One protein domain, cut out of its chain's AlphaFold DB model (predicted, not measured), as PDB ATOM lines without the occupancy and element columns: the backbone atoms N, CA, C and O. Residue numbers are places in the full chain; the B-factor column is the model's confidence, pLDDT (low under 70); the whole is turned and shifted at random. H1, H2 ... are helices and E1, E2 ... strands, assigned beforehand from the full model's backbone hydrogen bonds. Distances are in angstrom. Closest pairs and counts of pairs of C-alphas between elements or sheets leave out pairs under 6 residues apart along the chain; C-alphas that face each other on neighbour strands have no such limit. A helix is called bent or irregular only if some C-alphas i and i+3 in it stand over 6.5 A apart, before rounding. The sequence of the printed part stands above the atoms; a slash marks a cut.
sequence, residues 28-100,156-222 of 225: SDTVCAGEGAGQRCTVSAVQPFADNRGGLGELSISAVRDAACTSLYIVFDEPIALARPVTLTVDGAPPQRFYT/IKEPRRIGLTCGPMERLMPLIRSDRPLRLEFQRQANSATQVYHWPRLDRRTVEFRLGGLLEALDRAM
ATOM      1  N   SER A  28     166.948 232.397 125.473       82.12
ATOM      2  CA  SER A  28     165.845 233.350 125.288       82.12
ATOM      3  C   SER A  28     164.491 232.711 125.605       82.12
ATOM      4  O   SER A  28     164.364 231.485 125.647       82.12
ATOM      5  N   ASP A  29     163.456 233.539 125.757       84.81
ATOM      6  CA  ASP A  29     162.084 233.053 125.906       84.81
ATOM      7  C   ASP A  29     161.670 232.153 124.732       84.81
ATOM      8  O   ASP A  29     162.067 232.350 123.579       84.81
ATOM      9  N   THR A  30     160.854 231.143 125.035       91.31
ATOM     10  CA  THR A  30     160.320 230.236 124.017       91.31
ATOM     11  C   THR A  30     159.170 230.901 123.276       91.31
ATOM     12  O   THR A  30     158.192 231.328 123.887       91.31
ATOM     13  N   VAL A  31     159.264 230.954 121.948       93.69
ATOM     14  CA  VAL A  31     158.228 231.523 121.082       93.69
ATOM     15  C   VAL A  31     157.523 230.392 120.353       93.69
ATOM     16  O   VAL A  31     158.142 229.703 119.542       93.69
ATOM     17  N   CYS A  32     156.231 230.211 120.616       93.62
ATOM     18  CA  CYS A  32     155.400 229.224 119.933       93.62
ATOM     19  C   CYS A  32     154.331 229.906 119.081       93.62
ATOM     20  O   CYS A  32     153.723 230.889 119.500       93.62
ATOM     21  N   ALA A  33     154.091 229.360 117.893       92.31
ATOM     22  CA  ALA A  33     153.026 229.776 116.992       92.31
ATOM     23  C   ALA A  33     152.249 228.552 116.492       92.31
ATOM     24  O   ALA A  33     152.827 227.481 116.315       92.31
ATOM     25  N   GLY A  34     150.951 228.730 116.235       88.62
ATOM     26  CA  GLY A  34     150.047 227.639 115.855       88.62
ATOM     27  C   GLY A  34     149.555 226.808 117.046       88.62
ATOM     28  O   GLY A  34     149.939 227.049 118.189       88.62
ATOM     29  N   GLU A  35     148.695 225.830 116.762       82.38
ATOM     30  CA  GLU A  35     148.062 224.948 117.751       82.38
ATOM     31  C   GLU A  35     148.059 223.487 117.266       82.38
ATOM     32  O   GLU A  35     148.083 223.213 116.060       82.38
ATOM     33  N   GLY A  36     148.019 222.539 118.209       80.69
ATOM     34  CA  GLY A  36     147.959 221.103 117.923       80.69
ATOM     35  C   GLY A  36     149.114 220.622 117.037       80.69
ATOM     36  O   GLY A  36     150.266 220.986 117.249       80.69
ATOM     37  N   ALA A  37     148.805 219.835 116.003       78.81
ATOM     38  CA  ALA A  37     149.804 219.321 115.057       78.81
ATOM     39  C   ALA A  37     150.463 220.410 114.180       78.81
ATOM     40  O   ALA A  37     151.453 220.140 113.508       78.81
ATOM     41  N   GLY A  38     149.923 221.634 114.165       83.38
ATOM     42  CA  GLY A  38     150.519 222.784 113.481       83.38
ATOM     43  C   GLY A  38     151.376 223.665 114.393       83.38
ATOM     44  O   GLY A  38     151.857 224.703 113.940       83.38
ATOM     45  N   GLN A  39     151.533 223.300 115.670       89.94
ATOM     46  CA  GLN A  39     152.325 224.073 116.618       89.94
ATOM     47  C   GLN A  39     153.814 223.995 116.268       89.94
ATOM     48  O   GLN A  39     154.373 222.923 116.036       89.94
ATOM     49  N   ARG A  40     154.464 225.156 116.273       93.69
ATOM     50  CA  ARG A  40     155.899 225.316 116.060       93.69
ATOM     51  C   ARG A  40     156.471 226.191 117.159       93.69
ATOM     52  O   ARG A  40     156.065 227.344 117.295       93.69
ATOM     53  N   CYS A  41     157.440 225.672 117.899       95.12
ATOM     54  CA  CYS A  41     158.142 226.393 118.952       95.12
ATOM     55  C   CYS A  41     159.598 226.646 118.561       95.12
ATOM     56  O   CYS A  41     160.254 225.808 117.948       95.12
ATOM     57  N   THR A  42     160.103 227.825 118.907       95.81
ATOM     58  CA  THR A  42     161.486 228.244 118.674       95.81
ATOM     59  C   THR A  42     162.086 228.740 119.975       95.81
ATOM     60  O   THR A  42     161.463 229.520 120.694       95.81
ATOM     61  N   VAL A  43     163.313 228.316 120.248       96.38
ATOM     62  CA  VAL A  43     164.127 228.814 121.355       96.38
ATOM     63  C   VAL A  43     165.486 229.195 120.799       96.38
ATOM     64  O   VAL A  43     166.041 228.463 119.978       96.38
ATOM     65  N   SER A  44     166.018 230.333 121.239       95.31
ATOM     66  CA  SER A  44     167.304 230.843 120.768       95.31
ATOM     67  C   SER A  44     168.259 231.144 121.912       95.31
ATOM     68  O   SER A  44     167.833 231.442 123.023       95.31
ATOM     69  N   ALA A  45     169.555 231.101 121.633       95.44
ATOM     70  CA  ALA A  45     170.608 231.552 122.530       95.44
ATOM     71  C   ALA A  45     171.697 232.268 121.723       95.44
ATOM     72  O   ALA A  45     171.917 231.955 120.550       95.44
ATOM     73  N   VAL A  46     172.380 233.224 122.350       95.19
ATOM     74  CA  VAL A  46     173.526 233.918 121.745       95.19
ATOM     75  C   VAL A  46     174.808 233.359 122.341       95.19
ATOM     76  O   VAL A  46     175.055 233.497 123.536       95.19
ATOM     77  N   GLN A  47     175.625 232.731 121.500       94.31
ATOM     78  CA  GLN A  47     176.908 232.160 121.877       94.31
ATOM     79  C   GLN A  47     178.043 233.112 121.477       94.31
ATOM     80  O   GLN A  47     178.380 233.181 120.289       94.31
ATOM     81  N   PRO A  48     178.675 233.811 122.433       92.81
ATOM     82  CA  PRO A  48     179.885 234.564 122.149       92.81
ATOM     83  C   PRO A  48     181.062 233.614 121.898       92.81
ATOM     84  O   PRO A  48     181.138 232.519 122.467       92.81
ATOM     85  N   PHE A  49     182.013 234.048 121.076       91.62
ATOM     86  CA  PHE A  49     183.280 233.359 120.858       91.62
ATOM     87  C   PHE A  49     184.421 234.353 120.632       91.62
ATOM     88  O   PHE A  49     184.234 235.433 120.077       91.62
ATOM     89  N   ALA A  50     185.629 233.973 121.044       87.44
ATOM     90  CA  ALA A  50     186.822 234.753 120.748       87.44
ATOM     91  C   ALA A  50     187.234 234.550 119.285       87.44
ATOM     92  O   ALA A  50     187.314 233.419 118.797       87.44
ATOM     93  N   ASP A  51     187.524 235.640 118.583       83.25
ATOM     94  CA  ASP A  51     188.148 235.566 117.274       83.25
ATOM     95  C   ASP A  51     189.680 235.421 117.394       83.25
ATOM     96  O   ASP A  51     190.297 235.730 118.417       83.25
ATOM     97  N   ASN A  52     190.336 234.965 116.323       81.94
ATOM     98  CA  ASN A  52     191.796 234.769 116.317       81.94
ATOM     99  C   ASN A  52     192.602 236.086 116.280       81.94
ATOM    100  O   ASN A  52     193.813 236.060 116.059       81.94
ATOM    101  N   ARG A  53     191.947 237.240 116.421       80.62
ATOM    102  CA  ARG A  53     192.521 238.593 116.404       80.62
ATOM    103  C   ARG A  53     192.266 239.352 117.713       80.62
ATOM    104  O   ARG A  53     192.643 240.517 117.800       80.62
ATOM    105  N   GLY A  54     191.679 238.700 118.719       78.12
ATOM    106  CA  GLY A  54     191.355 239.301 120.015       78.12
ATOM    107  C   GLY A  54     190.020 240.051 120.058       78.12
ATOM    108  O   GLY A  54     189.724 240.688 121.064       78.12
ATOM    109  N   GLY A  55     189.223 239.991 118.991       85.00
ATOM    110  CA  GLY A  55     187.831 240.420 118.967       85.00
ATOM    111  C   GLY A  55     186.883 239.368 119.549       85.00
ATOM    112  O   GLY A  55     187.254 238.213 119.777       85.00
ATOM    113  N   LEU A  56     185.639 239.782 119.774       88.44
ATOM    114  CA  LEU A  56     184.535 238.917 120.178       88.44
ATOM    115  C   LEU A  56     183.520 238.880 119.038       88.44
ATOM    116  O   LEU A  56     183.089 239.934 118.574       88.44
ATOM    117  N   GLY A  57     183.187 237.675 118.588       90.69
ATOM    118  CA  GLY A  57     182.093 237.428 117.659       90.69
ATOM    119  C   GLY A  57     180.938 236.719 118.352       90.69
ATOM    120  O   GLY A  57     181.076 236.224 119.475       90.69
ATOM    121  N   GLU A  58     179.803 236.650 117.669       94.38
ATOM    122  CA  GLU A  58     178.580 236.046 118.195       94.38
ATOM    123  C   GLU A  58     177.918 235.111 117.180       94.38
ATOM    124  O   GLU A  58     177.863 235.378 115.977       94.38
ATOM    125  N   LEU A  59     177.378 234.004 117.687       95.56
ATOM    126  CA  LEU A  59     176.469 233.132 116.952       95.56
ATOM    127  C   LEU A  59     175.087 233.205 117.589       95.56
ATOM    128  O   LEU A  59     174.956 233.024 118.797       95.56
ATOM    129  N   SER A  60     174.047 233.382 116.782       96.69
ATOM    130  CA  SER A  60     172.676 233.142 117.232       96.69
ATOM    131  C   SER A  60     172.288 231.713 116.882       96.69
ATOM    132  O   SER A  60     172.294 231.325 115.713       96.69
ATOM    133  N   ILE A  61     172.011 230.912 117.903       97.06
ATOM    134  CA  ILE A  61     171.692 229.492 117.792       97.06
ATOM    135  C   ILE A  61     170.213 229.333 118.107       97.06
ATOM    136  O   ILE A  61     169.794 229.636 119.218       97.06
ATOM    137  N   SER A  62     169.437 228.832 117.153       96.44
ATOM    138  CA  SER A  62     168.002 228.604 117.310       96.44
ATOM    139  C   SER A  62     167.659 227.138 117.116       96.44
ATOM    140  O   SER A  62     167.911 226.568 116.055       96.44
ATOM    141  N   ALA A  63     167.031 226.540 118.120       95.94
ATOM    142  CA  ALA A  63     166.391 225.243 118.001       95.94
ATOM    143  C   ALA A  63     164.902 225.461 117.716       95.94
ATOM    144  O   ALA A  63     164.231 226.251 118.382       95.94
ATOM    145  N   VAL A  64     164.393 224.772 116.703       95.12
ATOM    146  CA  VAL A  64     162.996 224.852 116.280       95.12
ATOM    147  C   VAL A  64     162.399 223.463 116.346       95.12
ATOM    148  O   VAL A  64     162.959 222.544 115.757       95.12
ATOM    149  N   ARG A  65     161.261 223.314 117.015       93.75
ATOM    150  CA  ARG A  65     160.483 222.078 117.013       93.75
ATOM    151  C   ARG A  65     159.115 222.320 116.398       93.75
ATOM    152  O   ARG A  65     158.458 223.306 116.722       93.75
ATOM    153  N   ASP A  66     158.716 221.419 115.520       90.56
ATOM    154  CA  ASP A  66     157.343 221.267 115.051       90.56
ATOM    155  C   ASP A  66     156.884 219.818 115.279       90.56
ATOM    156  O   ASP A  66     157.575 219.040 115.937       90.56
ATOM    157  N   ALA A  67     155.700 219.459 114.778       82.19
ATOM    158  CA  ALA A  67     155.143 218.119 114.953       82.19
ATOM    159  C   ALA A  67     155.928 217.006 114.236       82.19
ATOM    160  O   ALA A  67     155.703 215.835 114.531       82.19
ATOM    161  N   ALA A  68     156.812 217.338 113.290       83.38
ATOM    162  CA  ALA A  68     157.598 216.342 112.573       83.38
ATOM    163  C   ALA A  68     158.940 216.095 113.261       83.38
ATOM    164  O   ALA A  68     159.346 214.947 113.427       83.38
ATOM    165  N   CYS A  69     159.659 217.162 113.623       90.12
ATOM    166  CA  CYS A  69     161.021 217.021 114.118       90.12
ATOM    167  C   CYS A  69     161.537 218.264 114.854       90.12
ATOM    168  O   CYS A  69     160.897 219.312 114.942       90.12
ATOM    169  N   THR A  70     162.775 218.163 115.347       93.06
ATOM    170  CA  THR A  70     163.570 219.330 115.744       93.06
ATOM    171  C   THR A  70     164.572 219.668 114.640       93.06
ATOM    172  O   THR A  70     165.227 218.781 114.102       93.06
ATOM    173  N   SER A  71     164.717 220.951 114.324       95.25
ATOM    174  CA  SER A  71     165.738 221.513 113.436       95.25
ATOM    175  C   SER A  71     166.610 222.508 114.204       95.25
ATOM    176  O   SER A  71     166.161 223.124 115.172       95.25
ATOM    177  N   LEU A  72     167.854 222.691 113.768       96.81
ATOM    178  CA  LEU A  72     168.804 223.637 114.361       96.81
ATOM    179  C   LEU A  72     169.233 224.658 113.312       96.81
ATOM    180  O   LEU A  72     169.620 224.277 112.211       96.81
ATOM    181  N   TYR A  73     169.240 225.936 113.664       97.31
ATOM    182  CA  TYR A  73     169.770 227.011 112.835       97.31
ATOM    183  C   TYR A  73     170.853 227.762 113.594       97.31
ATOM    184  O   TYR A  73     170.702 228.041 114.779       97.31
ATOM    185  N   ILE A  74     171.941 228.100 112.910       97.81
ATOM    186  CA  ILE A  74     173.002 228.944 113.459       97.81
ATOM    187  C   ILE A  74     173.203 230.107 112.497       97.81
ATOM    188  O   ILE A  74     173.470 229.898 111.311       97.81
ATOM    189  N   VAL A  75     173.044 231.321 113.007       97.88
ATOM    190  CA  VAL A  75     173.236 232.575 112.281       97.88
ATOM    191  C   VAL A  75     174.540 233.212 112.741       97.88
ATOM    192  O   VAL A  75     174.793 233.326 113.938       97.88
ATOM    193  N   PHE A  76     175.353 233.621 111.772       96.12
ATOM    194  CA  PHE A  76     176.646 234.263 111.994       96.12
ATOM    195  C   PHE A  76     176.501 235.789 111.911       96.12
ATOM    196  O   PHE A  76     175.798 236.315 111.037       96.12
ATOM    197  N   ASP A  77     177.200 236.501 112.789       92.88
ATOM    198  CA  ASP A  77     177.354 237.961 112.771       92.88
ATOM    199  C   ASP A  77     178.044 238.480 111.492       92.88
ATOM    200  O   ASP A  77     177.679 239.528 110.939       92.88
ATOM    201  N   GLU A  78     178.980 237.697 110.958       91.19
ATOM    202  CA  GLU A  78     179.741 237.950 109.738       91.19
ATOM    203  C   GLU A  78     179.545 236.843 108.685       91.19
ATOM    204  O   GLU A  78     179.259 235.690 109.015       91.19
ATOM    205  N   PRO A  79     179.709 237.150 107.382       93.56
ATOM    206  CA  PRO A  79     179.594 236.130 106.353       93.56
ATOM    207  C   PRO A  79     180.707 235.076 106.452       93.56
ATOM    208  O   PRO A  79     181.882 235.395 106.647       93.56
ATOM    209  N   ILE A  80     180.344 233.814 106.238       94.12
ATOM    210  CA  ILE A  80     181.248 232.667 106.170       94.12
ATOM    211  C   ILE A  80     181.726 232.410 104.735       94.12
ATOM    212  O   ILE A  80     181.045 232.705 103.751       94.12
ATOM    213  N   ALA A  81     182.907 231.814 104.601       92.44
ATOM    214  CA  ALA A  81     183.490 231.448 103.320       92.44
ATOM    215  C   ALA A  81     182.802 230.198 102.746       92.44
ATOM    216  O   ALA A  81     183.148 229.070 103.097       92.44
ATOM    217  N   LEU A  82     181.859 230.376 101.815       91.31
ATOM    218  CA  LEU A  82     181.075 229.268 101.243       91.31
ATOM    219  C   LEU A  82     181.913 228.192 100.538       91.31
ATOM    220  O   LEU A  82     181.549 227.016 100.560       91.31
ATOM    221  N   ALA A  83     183.047 228.578  99.950       88.25
ATOM    222  CA  ALA A  83     183.986 227.654  99.314       88.25
ATOM    223  C   ALA A  83     184.774 226.795 100.323       88.25
ATOM    224  O   ALA A  83     185.528 225.905  99.932       88.25
ATOM    225  N   ARG A  84     184.643 227.069 101.627       90.44
ATOM    226  CA  ARG A  84     185.308 226.325 102.696       90.44
ATOM    227  C   ARG A  84     184.311 225.414 103.420       90.44
ATOM    228  O   ARG A  84     183.112 225.719 103.469       90.44
ATOM    229  N   PRO A  85     184.774 224.271 103.954       91.56
ATOM    230  CA  PRO A  85     183.932 223.412 104.771       91.56
ATOM    231  C   PRO A  85     183.435 224.140 106.020       91.56
ATOM    232  O   PRO A  85     184.155 224.948 106.606       91.56
ATOM    233  N   VAL A  86     182.215 223.801 106.422       95.81
ATOM    234  CA  VAL A  86     181.704 224.049 107.769       95.81
ATOM    235  C   VAL A  86     181.378 222.689 108.355       95.81
ATOM    236  O   VAL A  86     180.773 221.858 107.668       95.81
ATOM    237  N   THR A  87     181.810 222.449 109.586       96.38
ATOM    238  CA  THR A  87     181.646 221.163 110.264       96.38
ATOM    239  C   THR A  87     181.119 221.364 111.668       96.38
ATOM    240  O   THR A  87     181.680 222.149 112.427       96.38
ATOM    241  N   LEU A  88     180.079 220.617 112.022       96.75
ATOM    242  CA  LEU A  88     179.603 220.462 113.389       96.75
ATOM    243  C   LEU A  88     179.986 219.064 113.872       96.75
ATOM    244  O   LEU A  88     179.621 218.063 113.258       96.75
ATOM    245  N   THR A  89     180.749 218.997 114.951       96.25
ATOM    246  CA  THR A  89     181.193 217.738 115.555       96.25
ATOM    247  C   THR A  89     180.549 217.595 116.920       96.25
ATOM    248  O   THR A  89     180.485 218.563 117.670       96.25
ATOM    249  N   VAL A  90     180.095 216.390 117.237       93.50
ATOM    250  CA  VAL A  90     179.680 216.000 118.585       93.50
ATOM    251  C   VAL A  90     180.511 214.783 118.948       93.50
ATOM    252  O   VAL A  90     180.661 213.881 118.118       93.50
ATOM    253  N   ASP A  91     181.074 214.761 120.151       86.06
ATOM    254  CA  ASP A  91     181.891 213.636 120.599       86.06
ATOM    255  C   ASP A  91     181.112 212.317 120.475       86.06
ATOM    256  O   ASP A  91     179.996 212.180 120.978       86.06
ATOM    257  N   GLY A  92     181.705 211.341 119.779       82.31
ATOM    258  CA  GLY A  92     181.085 210.040 119.510       82.31
ATOM    259  C   GLY A  92     180.283 209.939 118.205       82.31
ATOM    260  O   GLY A  92     179.795 208.851 117.905       82.31
ATOM    261  N   ALA A  93     180.181 211.004 117.398       88.62
ATOM    262  CA  ALA A  93     179.589 210.965 116.054       88.62
ATOM    263  C   ALA A  93     180.581 211.352 114.941       88.62
ATOM    264  O   ALA A  93     181.496 212.151 115.158       88.62
ATOM    265  N   PRO A  94     180.371 210.854 113.706       90.12
ATOM    266  CA  PRO A  94     181.013 211.418 112.526       90.12
ATOM    267  C   PRO A  94     180.683 212.917 112.374       90.12
ATOM    268  O   PRO A  94     179.539 213.305 112.625       90.12
ATOM    269  N   PRO A  95     181.627 213.760 111.911       92.44
ATOM    270  CA  PRO A  95     181.368 215.183 111.709       92.44
ATOM    271  C   PRO A  95     180.224 215.432 110.723       92.44
ATOM    272  O   PRO A  95     180.239 214.927 109.597       92.44
ATOM    273  N   GLN A  96     179.268 216.271 111.114       95.38
ATOM    274  CA  GLN A  96     178.222 216.753 110.226       95.38
ATOM    275  C   GLN A  96     178.757 217.917 109.392       95.38
ATOM    276  O   GLN A  96     179.159 218.951 109.922       95.38
ATOM    277  N   ARG A  97     178.752 217.754 108.071       94.94
ATOM    278  CA  ARG A  97     179.142 218.798 107.116       94.94
ATOM    279  C   ARG A  97     177.922 219.536 106.588       94.94
ATOM    280  O   ARG A  97     176.836 218.963 106.531       94.94
ATOM    281  N   PHE A  98     178.131 220.788 106.188       95.81
ATOM    282  CA  PHE A  98     177.097 221.625 105.584       95.81
ATOM    283  C   PHE A  98     177.410 221.931 104.121       95.81
ATOM    284  O   PHE A  98     178.553 222.244 103.758       95.81
ATOM    285  N   TYR A  99     176.365 221.906 103.306       94.38
ATOM    286  CA  TYR A  99     176.440 221.982 101.853       94.38
ATOM    287  C   TYR A  99     175.634 223.165 101.341       94.38
ATOM    288  O   TYR A  99     174.618 223.550 101.923       94.38
ATOM    289  N   THR A 100     176.092 223.780 100.256       94.44
ATOM    290  CA  THR A 100     175.326 224.863  99.634       94.44
ATOM    291  C   THR A 100     174.057 224.307  98.974       94.44
ATOM    292  O   THR A 100     174.044 223.139  98.574       94.44
ATOM    293  N   ILE A 156     172.183 222.632 105.474       94.06
ATOM    294  CA  ILE A 156     172.245 223.736 104.511       94.06
ATOM    295  C   ILE A 156     173.290 224.758 104.955       94.06
ATOM    296  O   ILE A 156     173.393 225.075 106.140       94.06
ATOM    297  N   LYS A 157     174.041 225.298 103.992       95.62
ATOM    298  CA  LYS A 157     175.049 226.347 104.168       95.62
ATOM    299  C   LYS A 157     174.763 227.556 103.282       95.62
ATOM    300  O   LYS A 157     174.814 227.466 102.057       95.62
ATOM    301  N   GLU A 158     174.562 228.701 103.915       95.88
ATOM    302  CA  GLU A 158     174.341 230.016 103.312       95.88
ATOM    303  C   GLU A 158     175.369 231.027 103.851       95.88
ATOM    304  O   GLU A 158     176.018 230.755 104.863       95.88
ATOM    305  N   PRO A 159     175.546 232.206 103.218       95.31
ATOM    306  CA  PRO A 159     176.594 233.148 103.607       95.31
ATOM    307  C   PRO A 159     176.588 233.541 105.082       95.31
ATOM    308  O   PRO A 159     177.648 233.791 105.625       95.31
ATOM    309  N   ARG A 160     175.423 233.615 105.731       96.56
ATOM    310  CA  ARG A 160     175.286 234.029 107.140       96.56
ATOM    311  C   ARG A 160     174.480 233.046 107.983       96.56
ATOM    312  O   ARG A 160     174.114 233.365 109.108       96.56
ATOM    313  N   ARG A 161     174.194 231.855 107.460       96.94
ATOM    314  CA  ARG A 161     173.354 230.877 108.147       96.94
ATOM    315  C   ARG A 161     173.763 229.460 107.788       96.94
ATOM    316  O   ARG A 161     174.057 229.164 106.634       96.94
ATOM    317  N   ILE A 162     173.718 228.578 108.771       97.81
ATOM    318  CA  ILE A 162     173.671 227.136 108.553       97.81
ATOM    319  C   ILE A 162     172.421 226.559 109.209       97.81
ATOM    320  O   ILE A 162     171.895 227.128 110.166       97.81
ATOM    321  N   GLY A 163     171.938 225.439 108.683       96.56
ATOM    322  CA  GLY A 163     170.780 224.743 109.232       96.56
ATOM    323  C   GLY A 163     170.949 223.233 109.184       96.56
ATOM    324  O   GLY A 163     171.393 222.711 108.168       96.56
ATOM    325  N   LEU A 164     170.590 222.543 110.261       95.31
ATOM    326  CA  LEU A 164     170.352 221.103 110.293       95.31
ATOM    327  C   LEU A 164     168.849 220.876 110.268       95.31
ATOM    328  O   LEU A 164     168.145 221.335 111.168       95.31
ATOM    329  N   THR A 165     168.364 220.182 109.246       92.19
ATOM    330  CA  THR A 165     166.963 219.762 109.198       92.19
ATOM    331  C   THR A 165     166.768 218.454 109.977       92.19
ATOM    332  O   THR A 165     167.716 217.928 110.572       92.19
ATOM    333  N   CYS A 166     165.539 217.928 109.963       90.12
ATOM    334  CA  CYS A 166     165.105 216.755 110.723       90.12
ATOM    335  C   CYS A 166     166.109 215.601 110.724       90.12
ATOM    336  O   CYS A 166     166.611 215.223 111.774       90.12
ATOM    337  N   GLY A 167     166.468 215.080 109.550       90.19
ATOM    338  CA  GLY A 167     167.250 213.850 109.450       90.19
ATOM    339  C   GLY A 167     168.643 213.927 110.097       90.19
ATOM    340  O   GLY A 167     168.979 213.086 110.937       90.19
ATOM    341  N   PRO A 168     169.476 214.933 109.769       92.19
ATOM    342  CA  PRO A 168     170.736 215.142 110.474       92.19
ATOM    343  C   PRO A 168     170.558 215.423 111.969       92.19
ATOM    344  O   PRO A 168     171.362 214.942 112.768       92.19
ATOM    345  N   MET A 169     169.516 216.164 112.356       93.31
ATOM    346  CA  MET A 169     169.262 216.486 113.760       93.31
ATOM    347  C   MET A 169     168.854 215.249 114.572       93.31
ATOM    348  O   MET A 169     169.389 215.035 115.656       93.31
ATOM    349  N   GLU A 170     167.989 214.387 114.041       92.06
ATOM    350  CA  GLU A 170     167.573 213.116 114.652       92.06
ATOM    351  C   GLU A 170     168.770 212.214 114.958       92.06
ATOM    352  O   GLU A 170     168.853 211.644 116.045       92.06
ATOM    353  N   ARG A 171     169.747 212.135 114.043       91.19
ATOM    354  CA  ARG A 171     170.979 211.356 114.258       91.19
ATOM    355  C   ARG A 171     171.846 211.909 115.388       91.19
ATOM    356  O   ARG A 171     172.527 211.137 116.058       91.19
ATOM    357  N   LEU A 172     171.859 213.228 115.575       91.56
ATOM    358  CA  LEU A 172     172.668 213.883 116.607       91.56
ATOM    359  C   LEU A 172     171.944 213.975 117.955       91.56
ATOM    360  O   LEU A 172     172.603 214.057 118.991       91.56
ATOM    361  N   MET A 173     170.610 213.918 117.963       91.44
ATOM    362  CA  MET A 173     169.780 214.134 119.148       91.44
ATOM    363  C   MET A 173     170.176 213.273 120.361       91.44
ATOM    364  O   MET A 173     170.286 213.843 121.447       91.44
ATOM    365  N   PRO A 174     170.459 211.956 120.245       90.94
ATOM    366  CA  PRO A 174     170.842 211.146 121.406       90.94
ATOM    367  C   PRO A 174     172.137 211.628 122.077       90.94
ATOM    368  O   PRO A 174     172.259 211.607 123.303       90.94
ATOM    369  N   LEU A 175     173.097 212.097 121.276       90.69
ATOM    370  CA  LEU A 175     174.373 212.612 121.771       90.69
ATOM    371  C   LEU A 175     174.203 213.995 122.395       90.69
ATOM    372  O   LEU A 175     174.743 214.254 123.467       90.69
ATOM    373  N   ILE A 176     173.409 214.858 121.760       89.88
ATOM    374  CA  ILE A 176     173.113 216.199 122.271       89.88
ATOM    375  C   ILE A 176     172.346 216.114 123.599       89.88
ATOM    376  O   ILE A 176     172.684 216.820 124.542       89.88
ATOM    377  N   ARG A 177     171.369 215.203 123.712       89.88
ATOM    378  CA  ARG A 177     170.624 214.939 124.959       89.88
ATOM    379  C   ARG A 177     171.486 214.364 126.082       89.88
ATOM    380  O   ARG A 177     171.096 214.432 127.237       89.88
ATOM    381  N   SER A 178     172.661 213.830 125.757       88.75
ATOM    382  CA  SER A 178     173.659 213.414 126.746       88.75
ATOM    383  C   SER A 178     174.555 214.578 127.206       88.75
ATOM    384  O   SER A 178     175.640 214.334 127.736       88.75
ATOM    385  N   ASP A 179     174.137 215.823 126.942       85.38
ATOM    386  CA  ASP A 179     174.839 217.068 127.276       85.38
ATOM    387  C   ASP A 179     176.290 217.114 126.753       85.38
ATOM    388  O   ASP A 179     177.220 217.645 127.369       85.38
ATOM    389  N   ARG A 180     176.516 216.501 125.584       89.19
ATOM    390  CA  ARG A 180     177.823 216.534 124.922       89.19
ATOM    391  C   ARG A 180     178.041 217.900 124.265       89.19
ATOM    392  O   ARG A 180     177.126 218.400 123.605       89.19
ATOM    393  N   PRO A 181     179.241 218.496 124.394       91.38
ATOM    394  CA  PRO A 181     179.553 219.734 123.699       91.38
ATOM    395  C   PRO A 181     179.538 219.504 122.187       91.38
ATOM    396  O   PRO A 181     179.961 218.460 121.683       91.38
ATOM    397  N   LEU A 182     179.054 220.506 121.464       94.62
ATOM    398  CA  LEU A 182     179.141 220.573 120.021       94.62
ATOM    399  C   LEU A 182     180.264 221.526 119.645       94.62
ATOM    400  O   LEU A 182     180.347 222.635 120.167       94.62
ATOM    401  N   ARG A 183     181.093 221.111 118.693       96.62
ATOM    402  CA  ARG A 183     182.180 221.914 118.141       96.62
ATOM    403  C   ARG A 183     181.863 222.301 116.706       96.62
ATOM    404  O   ARG A 183     181.848 221.446 115.818       96.62
ATOM    405  N   LEU A 184     181.634 223.588 116.483       97.25
ATOM    406  CA  LEU A 184     181.445 224.179 115.167       97.25
ATOM    407  C   LEU A 184     182.767 224.754 114.660       97.25
ATOM    408  O   LEU A 184     183.361 225.623 115.292       97.25
ATOM    409  N   GLU A 185     183.199 224.309 113.486       96.38
ATOM    410  CA  GLU A 185     184.368 224.845 112.793       96.38
ATOM    411  C   GLU A 185     183.939 225.475 111.469       96.38
ATOM    412  O   GLU A 185     183.232 224.859 110.667       96.38
ATOM    413  N   PHE A 186     184.375 226.710 111.233       95.12
ATOM    414  CA  PHE A 186     184.085 227.450 110.008       95.12
ATOM    415  C   PHE A 186     185.212 228.425 109.669       95.12
ATOM    416  O   PHE A 186     186.154 228.624 110.438       95.12
ATOM    417  N   GLN A 187     185.131 229.039 108.492       93.00
ATOM    418  CA  GLN A 187     186.024 230.123 108.103       93.00
ATOM    419  C   GLN A 187     185.198 231.355 107.750       93.00
ATOM    420  O   GLN A 187     184.230 231.256 106.998       93.00
ATOM    421  N   ARG A 188     185.601 232.516 108.259       91.38
ATOM    422  CA  ARG A 188     185.039 233.807 107.868       91.38
ATOM    423  C   ARG A 188     185.370 234.124 106.406       91.38
ATOM    424  O   ARG A 188     186.467 233.820 105.933       91.38
ATOM    425  N   GLN A 189     184.451 234.760 105.690       89.19
ATOM    426  CA  GLN A 189     184.709 235.296 104.357       89.19
ATOM    427  C   GLN A 189     185.786 236.393 104.434       89.19
ATOM    428  O   GLN A 189     185.660 237.365 105.176       89.19
ATOM    429  N   ALA A 190     186.863 236.238 103.664       81.25
ATOM    430  CA  ALA A 190     187.898 237.261 103.562       81.25
ATOM    431  C   ALA A 190     187.429 238.403 102.642       81.25
ATOM    432  O   ALA A 190     186.871 238.141 101.573       81.25
ATOM    433  N   ASN A 191     187.700 239.650 103.041       69.56
ATOM    434  CA  ASN A 191     187.253 240.861 102.339       69.56
ATOM    435  C   ASN A 191     188.283 241.446 101.340       69.56
ATOM    436  O   ASN A 191     188.036 242.526 100.810       69.56
ATOM    437  N   SER A 192     189.432 240.806 101.059       59.16
ATOM    438  CA  SER A 192     190.416 241.360 100.101       59.16
ATOM    439  C   SER A 192     191.413 240.354  99.490       59.16
ATOM    440  O   SER A 192     191.618 239.247  99.989       59.16
ATOM    441  N   ALA A 193     192.011 240.776  98.364       51.56
ATOM    442  CA  ALA A 193     192.665 239.984  97.313       51.56
ATOM    443  C   ALA A 193     194.098 239.471  97.589       51.56
ATOM    444  O   ALA A 193     194.720 238.905  96.693       51.56
ATOM    445  N   THR A 194     194.649 239.638  98.792       52.75
ATOM    446  CA  THR A 194     196.048 239.261  99.076       52.75
ATOM    447  C   THR A 194     196.116 238.357 100.300       52.75
ATOM    448  O   THR A 194     196.295 238.798 101.433       52.75
ATOM    449  N   GLN A 195     195.954 237.051 100.076       53.75
ATOM    450  CA  GLN A 195     196.216 236.045 101.105       53.75
ATOM    451  C   GLN A 195     197.733 235.897 101.270       53.75
ATOM    452  O   GLN A 195     198.372 235.102 100.588       53.75
ATOM    453  N   VAL A 196     198.326 236.680 102.172       55.28
ATOM    454  CA  VAL A 196     199.688 236.417 102.655       55.28
ATOM    455  C   VAL A 196     199.677 235.086 103.423       55.28
ATOM    456  O   VAL A 196     198.688 234.761 104.082       55.28
ATOM    457  N   TYR A 197     200.773 234.329 103.335       55.66
ATOM    458  CA  TYR A 197     200.958 232.895 103.647       55.66
ATOM    459  C   TYR A 197     200.377 232.351 104.985       55.66
ATOM    460  O   TYR A 197     200.297 231.140 105.172       55.66
ATOM    461  N   HIS A 198     199.926 233.204 105.915       56.25
ATOM    462  CA  HIS A 198     199.403 232.820 107.238       56.25
ATOM    463  C   HIS A 198     197.962 233.276 107.535       56.25
ATOM    464  O   HIS A 198     197.340 232.778 108.477       56.25
ATOM    465  N   TRP A 199     197.386 234.164 106.721       60.50
ATOM    466  CA  TRP A 199     196.045 234.721 106.937       60.50
ATOM    467  C   TRP A 199     194.897 233.693 106.934       60.50
ATOM    468  O   TRP A 199     193.974 233.844 107.736       60.50
ATOM    469  N   PRO A 200     194.949 232.587 106.154       65.12
ATOM    470  CA  PRO A 200     193.884 231.585 106.167       65.12
ATOM    471  C   PRO A 200     193.638 230.934 107.535       65.12
ATOM    472  O   PRO A 200     192.540 230.442 107.771       65.12
ATOM    473  N   ARG A 201     194.627 230.919 108.444       71.00
ATOM    474  CA  ARG A 201     194.429 230.447 109.827       71.00
ATOM    475  C   ARG A 201     193.718 231.484 110.698       71.00
ATOM    476  O   ARG A 201     192.913 231.109 111.541       71.00
ATOM    477  N   LEU A 202     193.963 232.774 110.470       79.06
ATOM    478  CA  LEU A 202     193.341 233.860 111.233       79.06
ATOM    479  C   LEU A 202     191.855 234.039 110.927       79.06
ATOM    480  O   LEU A 202     191.159 234.657 111.723       79.06
ATOM    481  N   ASP A 203     191.360 233.515 109.807       86.62
ATOM    482  CA  ASP A 203     189.930 233.538 109.476       86.62
ATOM    483  C   ASP A 203     189.193 232.259 109.915       86.62
ATOM    484  O   ASP A 203     187.966 232.224 109.852       86.62
ATOM    485  N   ARG A 204     189.900 231.215 110.381       89.75
ATOM    486  CA  ARG A 204     189.261 230.020 110.959       89.75
ATOM    487  C   ARG A 204     188.645 230.347 112.311       89.75
ATOM    488  O   ARG A 204     189.193 231.148 113.066       89.75
ATOM    489  N   ARG A 205     187.524 229.721 112.620       92.12
ATOM    490  CA  ARG A 205     186.833 229.819 113.901       92.12
ATOM    491  C   ARG A 205     186.496 228.416 114.372       92.12
ATOM    492  O   ARG A 205     186.103 227.578 113.561       92.12
ATOM    493  N   THR A 206     186.650 228.205 115.670       93.81
ATOM    494  CA  THR A 206     186.200 227.011 116.376       93.81
ATOM    495  C   THR A 206     185.385 227.498 117.557       93.81
ATOM    496  O   THR A 206     185.892 228.265 118.371       93.81
ATOM    497  N   VAL A 207     184.122 227.097 117.613       94.88
ATOM    498  CA  VAL A 207     183.192 227.491 118.669       94.88
ATOM    499  C   VAL A 207     182.648 226.228 119.304       94.88
ATOM    500  O   VAL A 207     182.106 225.371 118.605       94.88
ATOM    501  N   GLU A 208     182.807 226.113 120.617       94.81
ATOM    502  CA  GLU A 208     182.228 225.033 121.408       94.81
ATOM    503  C   GLU A 208     181.024 225.562 122.181       94.81
ATOM    504  O   GLU A 208     181.110 226.597 122.839       94.81
ATOM    505  N   PHE A 209     179.895 224.866 122.080       93.38
ATOM    506  CA  PHE A 209     178.653 225.229 122.759       93.38
ATOM    507  C   PHE A 209     177.844 223.985 123.116       93.38
ATOM    508  O   PHE A 209     178.097 222.887 122.618       93.38
ATOM    509  N   ARG A 210     176.851 224.158 123.984       92.44
ATOM    510  CA  ARG A 210     175.907 223.108 124.381       92.44
ATOM    511  C   ARG A 210     174.498 223.489 123.951       92.44
ATOM    512  O   ARG A 210     174.178 224.669 123.844       92.44
ATOM    513  N   LEU A 211     173.666 222.485 123.690       91.38
ATOM    514  CA  LEU A 211     172.257 222.677 123.323       91.38
ATOM    515  C   LEU A 211     171.285 222.172 124.400       91.38
ATOM    516  O   LEU A 211     170.083 222.219 124.164       91.38
ATOM    517  N   GLY A 212     171.777 221.696 125.552       86.94
ATOM    518  CA  GLY A 212     170.962 221.129 126.634       86.94
ATOM    519  C   GLY A 212     169.792 222.033 127.024       86.94
ATOM    520  O   GLY A 212     168.643 221.683 126.763       86.94
ATOM    521  N   GLY A 213     170.069 223.244 127.513       88.44
ATOM    522  CA  GLY A 213     169.035 224.193 127.928       88.44
ATOM    523  C   GLY A 213     168.087 224.642 126.811       88.44
ATOM    524  O   GLY A 213     166.902 224.858 127.064       88.44
ATOM    525  N   LEU A 214     168.563 224.727 125.559       91.44
ATOM    526  CA  LEU A 214     167.713 225.003 124.389       91.44
ATOM    527  C   LEU A 214     166.687 223.882 124.171       91.44
ATOM    528  O   LEU A 214     165.508 224.150 123.933       91.44
ATOM    529  N   LEU A 215     167.131 222.625 124.256       91.12
ATOM    530  CA  LEU A 215     166.268 221.461 124.079       91.12
ATOM    531  C   LEU A 215     165.321 221.262 125.262       91.12
ATOM    532  O   LEU A 215     164.152 220.975 125.038       91.12
ATOM    533  N   GLU A 216     165.779 221.478 126.493       90.44
ATOM    534  CA  GLU A 216     164.924 221.416 127.683       90.44
ATOM    535  C   GLU A 216     163.830 222.491 127.664       90.44
ATOM    536  O   GLU A 216     162.695 222.249 128.080       90.44
ATOM    537  N   ALA A 217     164.141 223.696 127.177       91.81
ATOM    538  CA  ALA A 217     163.142 224.742 126.972       91.81
ATOM    539  C   ALA A 217     162.097 224.329 125.918       91.81
ATOM    540  O   ALA A 217     160.900 224.497 126.153       91.81
ATOM    541  N   LEU A 218     162.526 223.713 124.809       91.56
ATOM    542  CA  LEU A 218     161.608 223.154 123.810       91.56
ATOM    543  C   LEU A 218     160.760 222.004 124.367       91.56
ATOM    544  O   LEU A 218     159.557 221.969 124.117       91.56
ATOM    545  N   ASP A 219     161.353 221.087 125.135       90.38
ATOM    546  CA  ASP A 219     160.651 219.954 125.752       90.38
ATOM    547  C   ASP A 219     159.565 220.434 126.726       90.38
ATOM    548  O   ASP A 219     158.465 219.884 126.749       90.38
ATOM    549  N   ARG A 220     159.832 221.505 127.487       89.94
ATOM    550  CA  ARG A 220     158.829 222.135 128.361       89.94
ATOM    551  C   ARG A 220     157.698 222.807 127.584       89.94
ATOM    552  O   ARG A 220     156.567 222.804 128.060       89.94
ATOM    553  N   ALA A 221     157.992 223.388 126.423       87.50
ATOM    554  CA  ALA A 221     156.996 224.063 125.595       87.50
ATOM    555  C   ALA A 221     156.146 223.096 124.749       87.50
ATOM    556  O   ALA A 221     155.006 223.421 124.424       87.50
ATOM    557  N   MET A 222     156.681 221.917 124.411       86.50
ATOM    558  CA  MET A 222     156.007 220.876 123.622       86.50
ATOM    559  C   MET A 222     156.135 219.482 124.272       86.50
ATOM    560  O   MET A 222     156.792 218.593 123.712       86.50
TER     561      MET A 222
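AT A GLANCE: This is residues 28 to 100 and 156 to 222 of the 225 residues of an uncharacterized protein of Azospirillum brasilense (UniProt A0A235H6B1). A long, twisted sheet, E1 to E4 with E7 and E6, is the backbone of this model, and a smaller sheet of E5, E8 and E9 is partly face to face with it, its strands crossing those of the large sheet, as a sandwich. H3 covers E2 and E3 towards the end where E2 begins, H1 sits beside the strands near the start of E4, and a loop sticks out with residues 192 to 198. The printed part has 140 residues, with three named helices and nine named strands in the chain order E1 E2 E3 E4 E5 E6 E7 H1 E8 H2 E9 H3, and its class is mixed. The large sheet runs E1 - E2 - E3 - E4 - E7 - E6 and the small one E5 - E8 - E9, both antiparallel. The whole is compact, with a radius of gyration of the C-alphas of 16.1 A, yet elongated, spanning 56 by 30 by 27 A.

IN THESE COORDINATES: Begin in the large sheet with its longest strand, E2, residues 40 to 50: find C-alpha 40 at (155.899, 225.316, 116.060) and run 32.7 A to C-alpha 50 at (186.822, 234.753, 120.748). Before it comes E1, residues 31 to 33, 6.8 A; after it come E3, residues 56 to 65, 29.5 A, and E4, residues 70 to 76, 20.2 A. The sheet is completed by E7, residues 161 to 164, 10.4 A, and E6, residues 156 to 158, 6.7 A. The small sheet holds E5, residues 87 to 90, 10.0 A; E8, residues 182 to 187, 16.8 A; and E9, residues 204 to 209, 16.6 A. The helices are H1, residues 166 to 176, 14.1 A; H2, residues 199 to 202, 5.1 A; and H3, residues 212 to 221, 14.3 A, whose last C-alpha is at (156.996, 224.063, 125.595). H1 is irregular: C-alphas 171 and 174 are 7.2 A apart.

HOW THE PARTS SIT: In the large sheet, E1 to E4 form a meander, each strand the antiparallel neighbour of the one before. Look at N 45 and O 61 between E2 and E3, 2.8 A; N 31 and O 42 between E1 and E2, 2.9 A; and N 73 and O 62 between E3 and E4, 2.8 A. E7 is the antiparallel neighbour of E4, with N 74 and O 162 within hydrogen-bond range at 2.9 A, and E6 is the antiparallel neighbour of E7, the two strands forming a hairpin, with N 156 and O 163 within hydrogen-bond range at 2.8 A. H3 is on this sheet at a height of 8.7 A, over E2 and E3, and runs only just slantwise to the strands, at 33 degrees to E3 on the local plane; the closest C-alphas of E2 and H3 are those of Val 43 and Leu 214, 6.0 A. H1 is on the same face as H3, over none of the strands; its closest C-alpha pair with E4 is Ser 71 and Cys 166, 5.5 A. In the small sheet, find N 89 and O 183 between E5 and E8, 2.8 A, and N 184 and O 207 between E8 and E9, 2.8 A. The parts of the two sheets that face each other are 9.4 A centre to centre, their strands at 54 degrees. H1 only grazes the small sheet, with residues 172 to 176, and H2 is on neither sheet. Every O i to N i+4 pair is within hydrogen-bond range in H3 and 5 of 7 are in H1; H2 is too short for such a pair.

THE WHOLE: The C-alphas farthest apart are those of Gly 36 and Tyr 197, 56.1 A. Residues 101 to 155 are not printed, and C-alphas 100 and 156 are 5.9 A apart across that cut. The link from E8 to H2 is long, with 11 residues. The mean pLDDT of the printed part is 88.9; residues 191 to 200 are under 70.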